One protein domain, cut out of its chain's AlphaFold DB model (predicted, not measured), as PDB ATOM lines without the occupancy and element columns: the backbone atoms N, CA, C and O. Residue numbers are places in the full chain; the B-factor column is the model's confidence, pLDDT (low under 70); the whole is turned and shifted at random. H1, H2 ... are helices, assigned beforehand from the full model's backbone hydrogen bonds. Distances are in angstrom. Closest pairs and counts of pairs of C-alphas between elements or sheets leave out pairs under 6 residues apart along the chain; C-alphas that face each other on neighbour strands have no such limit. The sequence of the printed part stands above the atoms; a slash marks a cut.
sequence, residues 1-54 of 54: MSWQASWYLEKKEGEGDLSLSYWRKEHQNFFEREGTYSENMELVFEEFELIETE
ATOM      1  N   MET A   1     123.977 149.567 147.647       45.53
ATOM      2  CA  MET A   1     124.982 150.592 148.000       45.53
ATOM      3  C   MET A   1     124.661 151.850 147.213       45.53
ATOM      4  O   MET A   1     124.910 151.875 146.022       45.53
ATOM      5  N   SER A   2     124.019 152.833 147.849       57.84
ATOM      6  CA  SER A   2     123.585 154.094 147.225       57.84
ATOM      7  C   SER A   2     124.776 154.985 146.838       57.84
ATOM      8  O   SER A   2     125.907 154.665 147.197       57.84
ATOM      9  N   TRP A   3     124.520 156.109 146.154       65.56
ATOM     10  CA  TRP A   3     125.432 157.176 145.674       65.56
ATOM     11  C   TRP A   3     126.446 157.790 146.677       65.56
ATOM     12  O   TRP A   3     126.993 158.878 146.470       65.56
ATOM     13  N   GLN A   4     126.738 157.118 147.784       68.00
ATOM     14  CA  GLN A   4     127.760 157.449 148.768       68.00
ATOM     15  C   GLN A   4     129.173 157.125 148.252       68.00
ATOM     16  O   GLN A   4     129.947 156.438 148.916       68.00
ATOM     17  N   ALA A   5     129.536 157.654 147.081       70.75
ATOM     18  CA  ALA A   5     130.936 157.733 146.684       70.75
ATOM     19  C   ALA A   5     131.700 158.602 147.697       70.75
ATOM     20  O   ALA A   5     131.206 159.644 148.150       70.75
ATOM     21  N   SER A   6     132.894 158.154 148.075       77.81
ATOM     22  CA  SER A   6     133.796 158.897 148.955       77.81
ATOM     23  C   SER A   6     134.815 159.689 148.134       77.81
ATOM     24  O   SER A   6     135.137 159.309 147.010       77.81
ATOM     25  N   TRP A   7     135.391 160.740 148.727       71.94
ATOM     26  CA  TRP A   7     136.477 161.543 148.134       71.94
ATOM     27  C   TRP A   7     137.690 160.724 147.661       71.94
ATOM     28  O   TRP A   7     138.531 161.234 146.930       71.94
ATOM     29  N   TYR A   8     137.829 159.484 148.129       79.62
ATOM     30  CA  TYR A   8     138.905 158.586 147.727       79.62
ATOM     31  C   TYR A   8     138.674 157.974 146.342       79.62
ATOM     32  O   TYR A   8     139.608 157.927 145.551       79.62
ATOM     33  N   LEU A   9     137.443 157.539 146.048       82.06
ATOM     34  CA  LEU A   9     137.093 156.913 144.766       82.06
ATOM     35  C   LEU A   9     137.209 157.923 143.624       82.06
ATOM     36  O   LEU A   9     137.826 157.658 142.603       82.06
ATOM     37  N   GLU A  10     136.729 159.134 143.873       83.25
ATOM     38  CA  GLU A  10     136.745 160.224 142.906       83.25
ATOM     39  C   GLU A  10     138.165 160.614 142.460       83.25
ATOM     40  O   GLU A  10     138.460 160.738 141.273       83.25
ATOM     41  N   LYS A  11     139.096 160.698 143.417       87.31
ATOM     42  CA  LYS A  11     140.513 160.953 143.125       87.31
ATOM     43  C   LYS A  11     141.189 159.816 142.368       87.31
ATOM     44  O   LYS A  11     142.189 160.069 141.703       87.31
ATOM     45  N   LYS A  12     140.700 158.582 142.520       89.62
ATOM     46  CA  LYS A  12     141.236 157.419 141.809       89.62
ATOM     47  C   LYS A  12     140.787 157.374 140.359       89.62
ATOM     48  O   LYS A  12     141.599 157.029 139.511       89.62
ATOM     49  N   GLU A  13     139.542 157.752 140.085       90.50
ATOM     50  CA  GLU A  13     139.054 157.880 138.709       90.50
ATOM     51  C   GLU A  13     139.722 159.052 137.978       90.50
ATOM     52  O   GLU A  13     139.950 158.985 136.773       90.50
ATOM     53  N   GLY A  14     140.136 160.090 138.716       92.69
ATOM     54  CA  GLY A  14     141.018 161.130 138.185       92.69
ATOM     55  C   GLY A  14     140.321 162.100 137.227       92.69
ATOM     56  O   GLY A  14     140.982 162.719 136.391       92.69
ATOM     57  N   GLU A  15     138.997 162.223 137.329       90.06
ATOM     58  CA  GLU A  15     138.182 163.039 136.433       90.06
ATOM     59  C   GLU A  15     138.179 164.530 136.812       90.06
ATOM     60  O   GLU A  15     138.150 164.908 137.985       90.06
ATOM     61  N   GLY A  16     138.148 165.397 135.796       92.06
ATOM     62  CA  GLY A  16     137.920 166.835 135.964       92.06
ATOM     63  C   GLY A  16     138.879 167.529 136.936       92.06
ATOM     64  O   GLY A  16     140.095 167.515 136.747       92.06
ATOM     65  N   ASP A  17     138.310 168.204 137.940       94.94
ATOM     66  CA  ASP A  17     139.034 168.967 138.966       94.94
ATOM     67  C   ASP A  17     139.266 168.193 140.276       94.94
ATOM     68  O   ASP A  17     139.722 168.783 141.260       94.94
ATOM     69  N   LEU A  18     138.996 166.881 140.284       90.69
ATOM     70  CA  LEU A  18     139.097 166.010 141.461       90.69
ATOM     71  C   LEU A  18     138.210 166.476 142.632       90.69
ATOM     72  O   LEU A  18     138.601 166.366 143.806       90.69
ATOM     73  N   SER A  19     137.061 167.083 142.312       90.62
ATOM     74  CA  SER A  19     136.025 167.413 143.281       90.62
ATOM     75  C   SER A  19     134.854 166.428 143.237       90.62
ATOM     76  O   SER A  19     134.195 166.229 142.217       90.62
ATOM     77  N   LEU A  20     134.459 165.929 144.414       88.88
ATOM     78  CA  LEU A  20     133.280 165.068 144.571       88.88
ATOM     79  C   LEU A  20     132.008 165.676 143.953       88.88
ATOM     80  O   LEU A  20     131.108 164.949 143.537       88.88
ATOM     81  N   SER A  21     131.915 167.008 143.900       91.50
ATOM     82  CA  SER A  21     130.851 167.726 143.197       91.50
ATOM     83  C   SER A  21     130.883 167.534 141.684       91.50
ATOM     84  O   SER A  21     129.825 167.305 141.099       91.50
ATOM     85  N   TYR A  22     132.057 167.643 141.060       92.38
ATOM     86  CA  TYR A  22     132.223 167.445 139.625       92.38
ATOM     87  C   TYR A  22     131.893 166.003 139.251       92.38
ATOM     88  O   TYR A  22     131.007 165.773 138.433       92.38
ATOM     89  N   TRP A  23     132.503 165.041 139.945       93.12
ATOM     90  CA  TRP A  23     132.268 163.619 139.711       93.12
ATOM     91  C   TRP A  23     130.797 163.232 139.817       93.12
ATOM     92  O   TRP A  23     130.252 162.622 138.902       93.12
ATOM     93  N   ARG A  24     130.106 163.659 140.889       91.75
ATOM     94  CA  ARG A  24     128.672 163.368 141.064       91.75
ATOM     95  C   ARG A  24     127.839 163.930 139.923       91.75
ATOM     96  O   ARG A  24     126.944 163.246 139.439       91.75
ATOM     97  N   LYS A  25     128.123 165.168 139.516       94.12
ATOM     98  CA  LYS A  25     127.399 165.834 138.435       94.12
ATOM     99  C   LYS A  25     127.587 165.088 137.116       94.12
ATOM    100  O   LYS A  25     126.600 164.801 136.446       94.12
ATOM    101  N   GLU A  26     128.822 164.777 136.743       96.00
ATOM    102  CA  GLU A  26     129.092 164.148 135.449       96.00
ATOM    103  C   GLU A  26     128.621 162.688 135.403       96.00
ATOM    104  O   GLU A  26     128.017 162.280 134.409       96.00
ATOM    105  N   HIS A  27     128.748 161.939 136.500       94.81
ATOM    106  CA  HIS A  27     128.186 160.590 136.602       94.81
ATOM    107  C   HIS A  27     126.652 160.593 136.561       94.81
ATOM    108  O   HIS A  27     126.053 159.768 135.872       94.81
ATOM    109  N   GLN A  28     125.986 161.539 137.231       94.75
ATOM    110  CA  GLN A  28     124.535 161.699 137.106       94.75
ATOM    111  C   GLN A  28     124.136 162.018 135.657       94.75
ATOM    112  O   GLN A  28     123.292 161.317 135.102       94.75
ATOM    113  N   ASN A  29     124.787 162.997 135.015       97.00
ATOM    114  CA  ASN A  29     124.536 163.342 133.610       97.00
ATOM    115  C   ASN A  29     124.706 162.128 132.680       97.00
ATOM    116  O   ASN A  29     123.969 161.977 131.702       97.00
ATOM    117  N   PHE A  30     125.701 161.279 132.954       96.06
ATOM    118  CA  PHE A  30     125.932 160.042 132.217       96.06
ATOM    119  C   PHE A  30     124.739 159.087 132.349       96.06
ATOM    120  O   PHE A  30     124.122 158.756 131.338       96.06
ATOM    121  N   PHE A  31     124.357 158.698 133.569       96.12
ATOM    122  CA  PHE A  31     123.265 157.738 133.763       96.12
ATOM    123  C   PHE A  31     121.888 158.295 133.379       96.12
ATOM    124  O   PHE A  31     121.001 157.527 133.006       96.12
ATOM    125  N   GLU A  32     121.682 159.614 133.450       97.19
ATOM    126  CA  GLU A  32     120.462 160.259 132.952       97.19
ATOM    127  C   GLU A  32     120.358 160.132 131.432       97.19
ATOM    128  O   GLU A  32     119.299 159.779 130.914       97.19
ATOM    129  N   ARG A  33     121.466 160.355 130.713       98.00
ATOM    130  CA  ARG A  33     121.524 160.186 129.255       98.00
ATOM    131  C   ARG A  33     121.338 158.728 128.832       98.00
ATOM    132  O   ARG A  33     120.659 158.485 127.840       98.00
ATOM    133  N   GLU A  34     121.894 157.784 129.586       97.31
ATOM    134  CA  GLU A  34     121.679 156.345 129.370       97.31
ATOM    135  C   GLU A  34     120.257 155.889 129.760       97.31
ATOM    136  O   GLU A  34     119.834 154.788 129.411       97.31
ATOM    137  N   GLY A  35     119.486 156.728 130.463       97.31
ATOM    138  CA  GLY A  35     118.117 156.425 130.887       97.31
ATOM    139  C   GLY A  35     118.025 155.449 132.065       97.31
ATOM    140  O   GLY A  35     116.956 154.896 132.321       97.31
ATOM    141  N   THR A  36     119.126 155.228 132.784       95.62
ATOM    142  CA  THR A  36     119.224 154.268 133.897       95.62
ATOM    143  C   THR A  36     119.413 154.933 135.258       95.62
ATOM    144  O   THR A  36     119.530 154.236 136.265       95.62
ATOM    145  N   TYR A  37     119.464 156.267 135.307       94.38
ATOM    146  CA  TYR A  37     119.640 156.998 136.556       94.38
ATOM    147  C   TYR A  37     118.528 156.694 137.564       94.38
ATOM    148  O   TYR A  37     117.334 156.748 137.266       94.38
ATOM    149  N   SER A  38     118.941 156.429 138.797       92.31
ATOM    150  CA  SER A  38     118.071 156.381 139.964       92.31
ATOM    151  C   SER A  38     118.870 156.833 141.176       92.31
ATOM    152  O   SER A  38     119.979 156.354 141.400       92.31
ATOM    153  N   GLU A  39     118.288 157.695 142.011       89.94
ATOM    154  CA  GLU A  39     118.898 158.154 143.272       89.94
ATOM    155  C   GLU A  39     119.239 157.004 144.237       89.94
ATOM    156  O   GLU A  39     120.020 157.175 145.169       89.94
ATOM    157  N   ASN A  40     118.662 155.819 144.017       89.19
ATOM    158  CA  ASN A  40     118.878 154.630 144.837       89.19
ATOM    159  C   ASN A  40     119.598 153.499 144.083       89.19
ATOM    160  O   ASN A  40     119.641 152.381 144.598       89.19
ATOM    161  N   MET A  41     120.130 153.749 142.879       91.56
ATOM    162  CA  MET A  41     120.879 152.723 142.149       91.56
ATOM    163  C   MET A  41     122.154 152.329 142.890       91.56
ATOM    164  O   MET A  41     122.754 153.131 143.612       91.56
ATOM    165  N   GLU A  42     122.556 151.075 142.701       90.12
ATOM    166  CA  GLU A  42     123.849 150.604 143.168       90.12
ATOM    167  C   GLU A  42     124.940 150.953 142.165       90.12
ATOM    168  O   GLU A  42     124.731 150.859 140.956       90.12
ATOM    169  N   LEU A  43     126.102 151.348 142.680       89.06
ATOM    170  CA  LEU A  43     127.296 151.596 141.882       89.06
ATOM    171  C   LEU A  43     128.327 150.501 142.149       89.06
ATOM    172  O   LEU A  43     128.546 150.112 143.300       89.06
ATOM    173  N   VAL A  44     128.962 150.031 141.079       89.94
ATOM    174  CA  VAL A  44     130.122 149.140 141.136       89.94
ATOM    175  C   VAL A  44     131.347 149.984 140.816       89.94
ATOM    176  O   VAL A  44     131.387 150.630 139.775       89.94
ATOM    177  N   PHE A  45     132.322 149.989 141.723       89.88
ATOM    178  CA  PHE A  45     133.598 150.673 141.532       89.88
ATOM    179  C   PHE A  45     134.667 149.631 141.227       89.88
ATOM    180  O   PHE A  45     134.830 148.674 141.990       89.88
ATOM    181  N   GLU A  46     135.396 149.825 140.134       91.38
ATOM    182  CA  GLU A  46     136.484 148.946 139.717       91.38
ATOM    183  C   GLU A  46     137.816 149.686 139.846       91.38
ATOM    184  O   GLU A  46     137.968 150.810 139.377       91.38
ATOM    185  N   GLU A  47     138.790 149.049 140.491       92.75
ATOM    186  CA  GLU A  47     140.168 149.527 140.533       92.75
ATOM    187  C   GLU A  47     141.032 148.588 139.693       92.75
ATOM    188  O   GLU A  47     140.951 147.366 139.837       92.75
ATOM    189  N   PHE A  48     141.864 149.154 138.826       94.38
ATOM    190  CA  PHE A  48     142.730 148.390 137.937       94.38
ATOM    191  C   PHE A  48     144.091 149.069 137.775       94.38
ATOM    192  O   PHE A  48     144.253 150.261 138.037       94.38
ATOM    193  N   GLU A  49     145.071 148.290 137.328       95.69
ATOM    194  CA  GLU A  49     146.429 148.747 137.041       95.69
ATOM    195  C   GLU A  49     146.782 148.422 135.586       95.69
ATOM    196  O   GLU A  49     146.430 147.363 135.061       95.69
ATOM    197  N   LEU A  50     147.484 149.343 134.927       95.19
ATOM    198  CA  LEU A  50     147.993 149.147 133.573       95.19
ATOM    199  C   LEU A  50     149.214 148.221 133.611       95.19
ATOM    200  O   LEU A  50     150.230 148.571 134.209       95.19
ATOM    201  N   ILE A  51     149.122 147.058 132.963       97.19
ATOM    202  CA  ILE A  51     150.200 146.053 132.963       97.19
ATOM    203  C   ILE A  51     151.136 146.149 131.750       97.19
ATOM    204  O   ILE A  51     152.292 145.746 131.847       97.19
ATOM    205  N   GLU A  52     150.658 146.681 130.621       95.75
ATOM    206  CA  GLU A  52     151.413 146.801 129.368       95.75
ATOM    207  C   GLU A  52     150.847 147.940 128.503       95.75
ATOM    208  O   GLU A  52     149.648 148.222 128.548       95.75
ATOM    209  N   THR A  53     151.713 148.583 127.714       94.12
ATOM    210  CA  THR A  53     151.367 149.551 126.660       94.12
ATOM    211  C   THR A  53     152.154 149.225 125.397       94.12
ATOM    212  O   THR A  53     153.324 148.858 125.510       94.12
ATOM    213  N   GLU A  54     151.535 149.388 124.226       88.19
ATOM    214  CA  GLU A  54     152.183 149.196 122.914       88.19
ATOM    215  C   GLU A  54     153.309 150.203 122.620       88.19
ATOM    216  O   GLU A  54     153.218 151.368 123.082       88.19
TER     217      GLU A  54
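This is residues 1 to 54 of the 54 residues of the protein "ASCH domain-containing protein" of Xenorhabdus bovienii str. feltiae Moldova (UniProt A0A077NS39). This is a model with little regular structure: a short helix H1 and a longer helix H2, then a long stretch without a named element, residues 34 to 54, that folds back after H2 and runs out as a tail, of which residues 49 to 54 stick out. The 54 printed residues hold two named helices, H1 then H2, and no named strand; the class is all helix, with 21 residues in named elements. The whole is loose, radius of gyration of the C-alphas 12.7 A, and spans 38 by 21 by 21 A.

H1, residues 7 to 13, and H2, residues 20 to 33, only just touch, with 3 pairs of C-alphas within 8 A. H2 touches H1 with residues 20 to 23 alone; the closest C-alphas, of Trp 7 and Leu 20, are 5.9 A apart. Their lines stand at a steep tilt of 58 degrees, the same way. Every O i to N i+4 pair is within hydrogen-bond range in H2, and 2 of 3 in H1.

H1 begins at C-alpha 7 (136.477, 161.543, 148.134). H2, 19.9 A long, ends at C-alpha 33 (121.524, 160.186, 129.255).

The C-alphas farthest apart, of Asn 40 and Glu 54, are 40.2 A apart. The printed part has no cut, and the link from H1 to H2 is short. Residues 1 to 4 have pLDDT under 70.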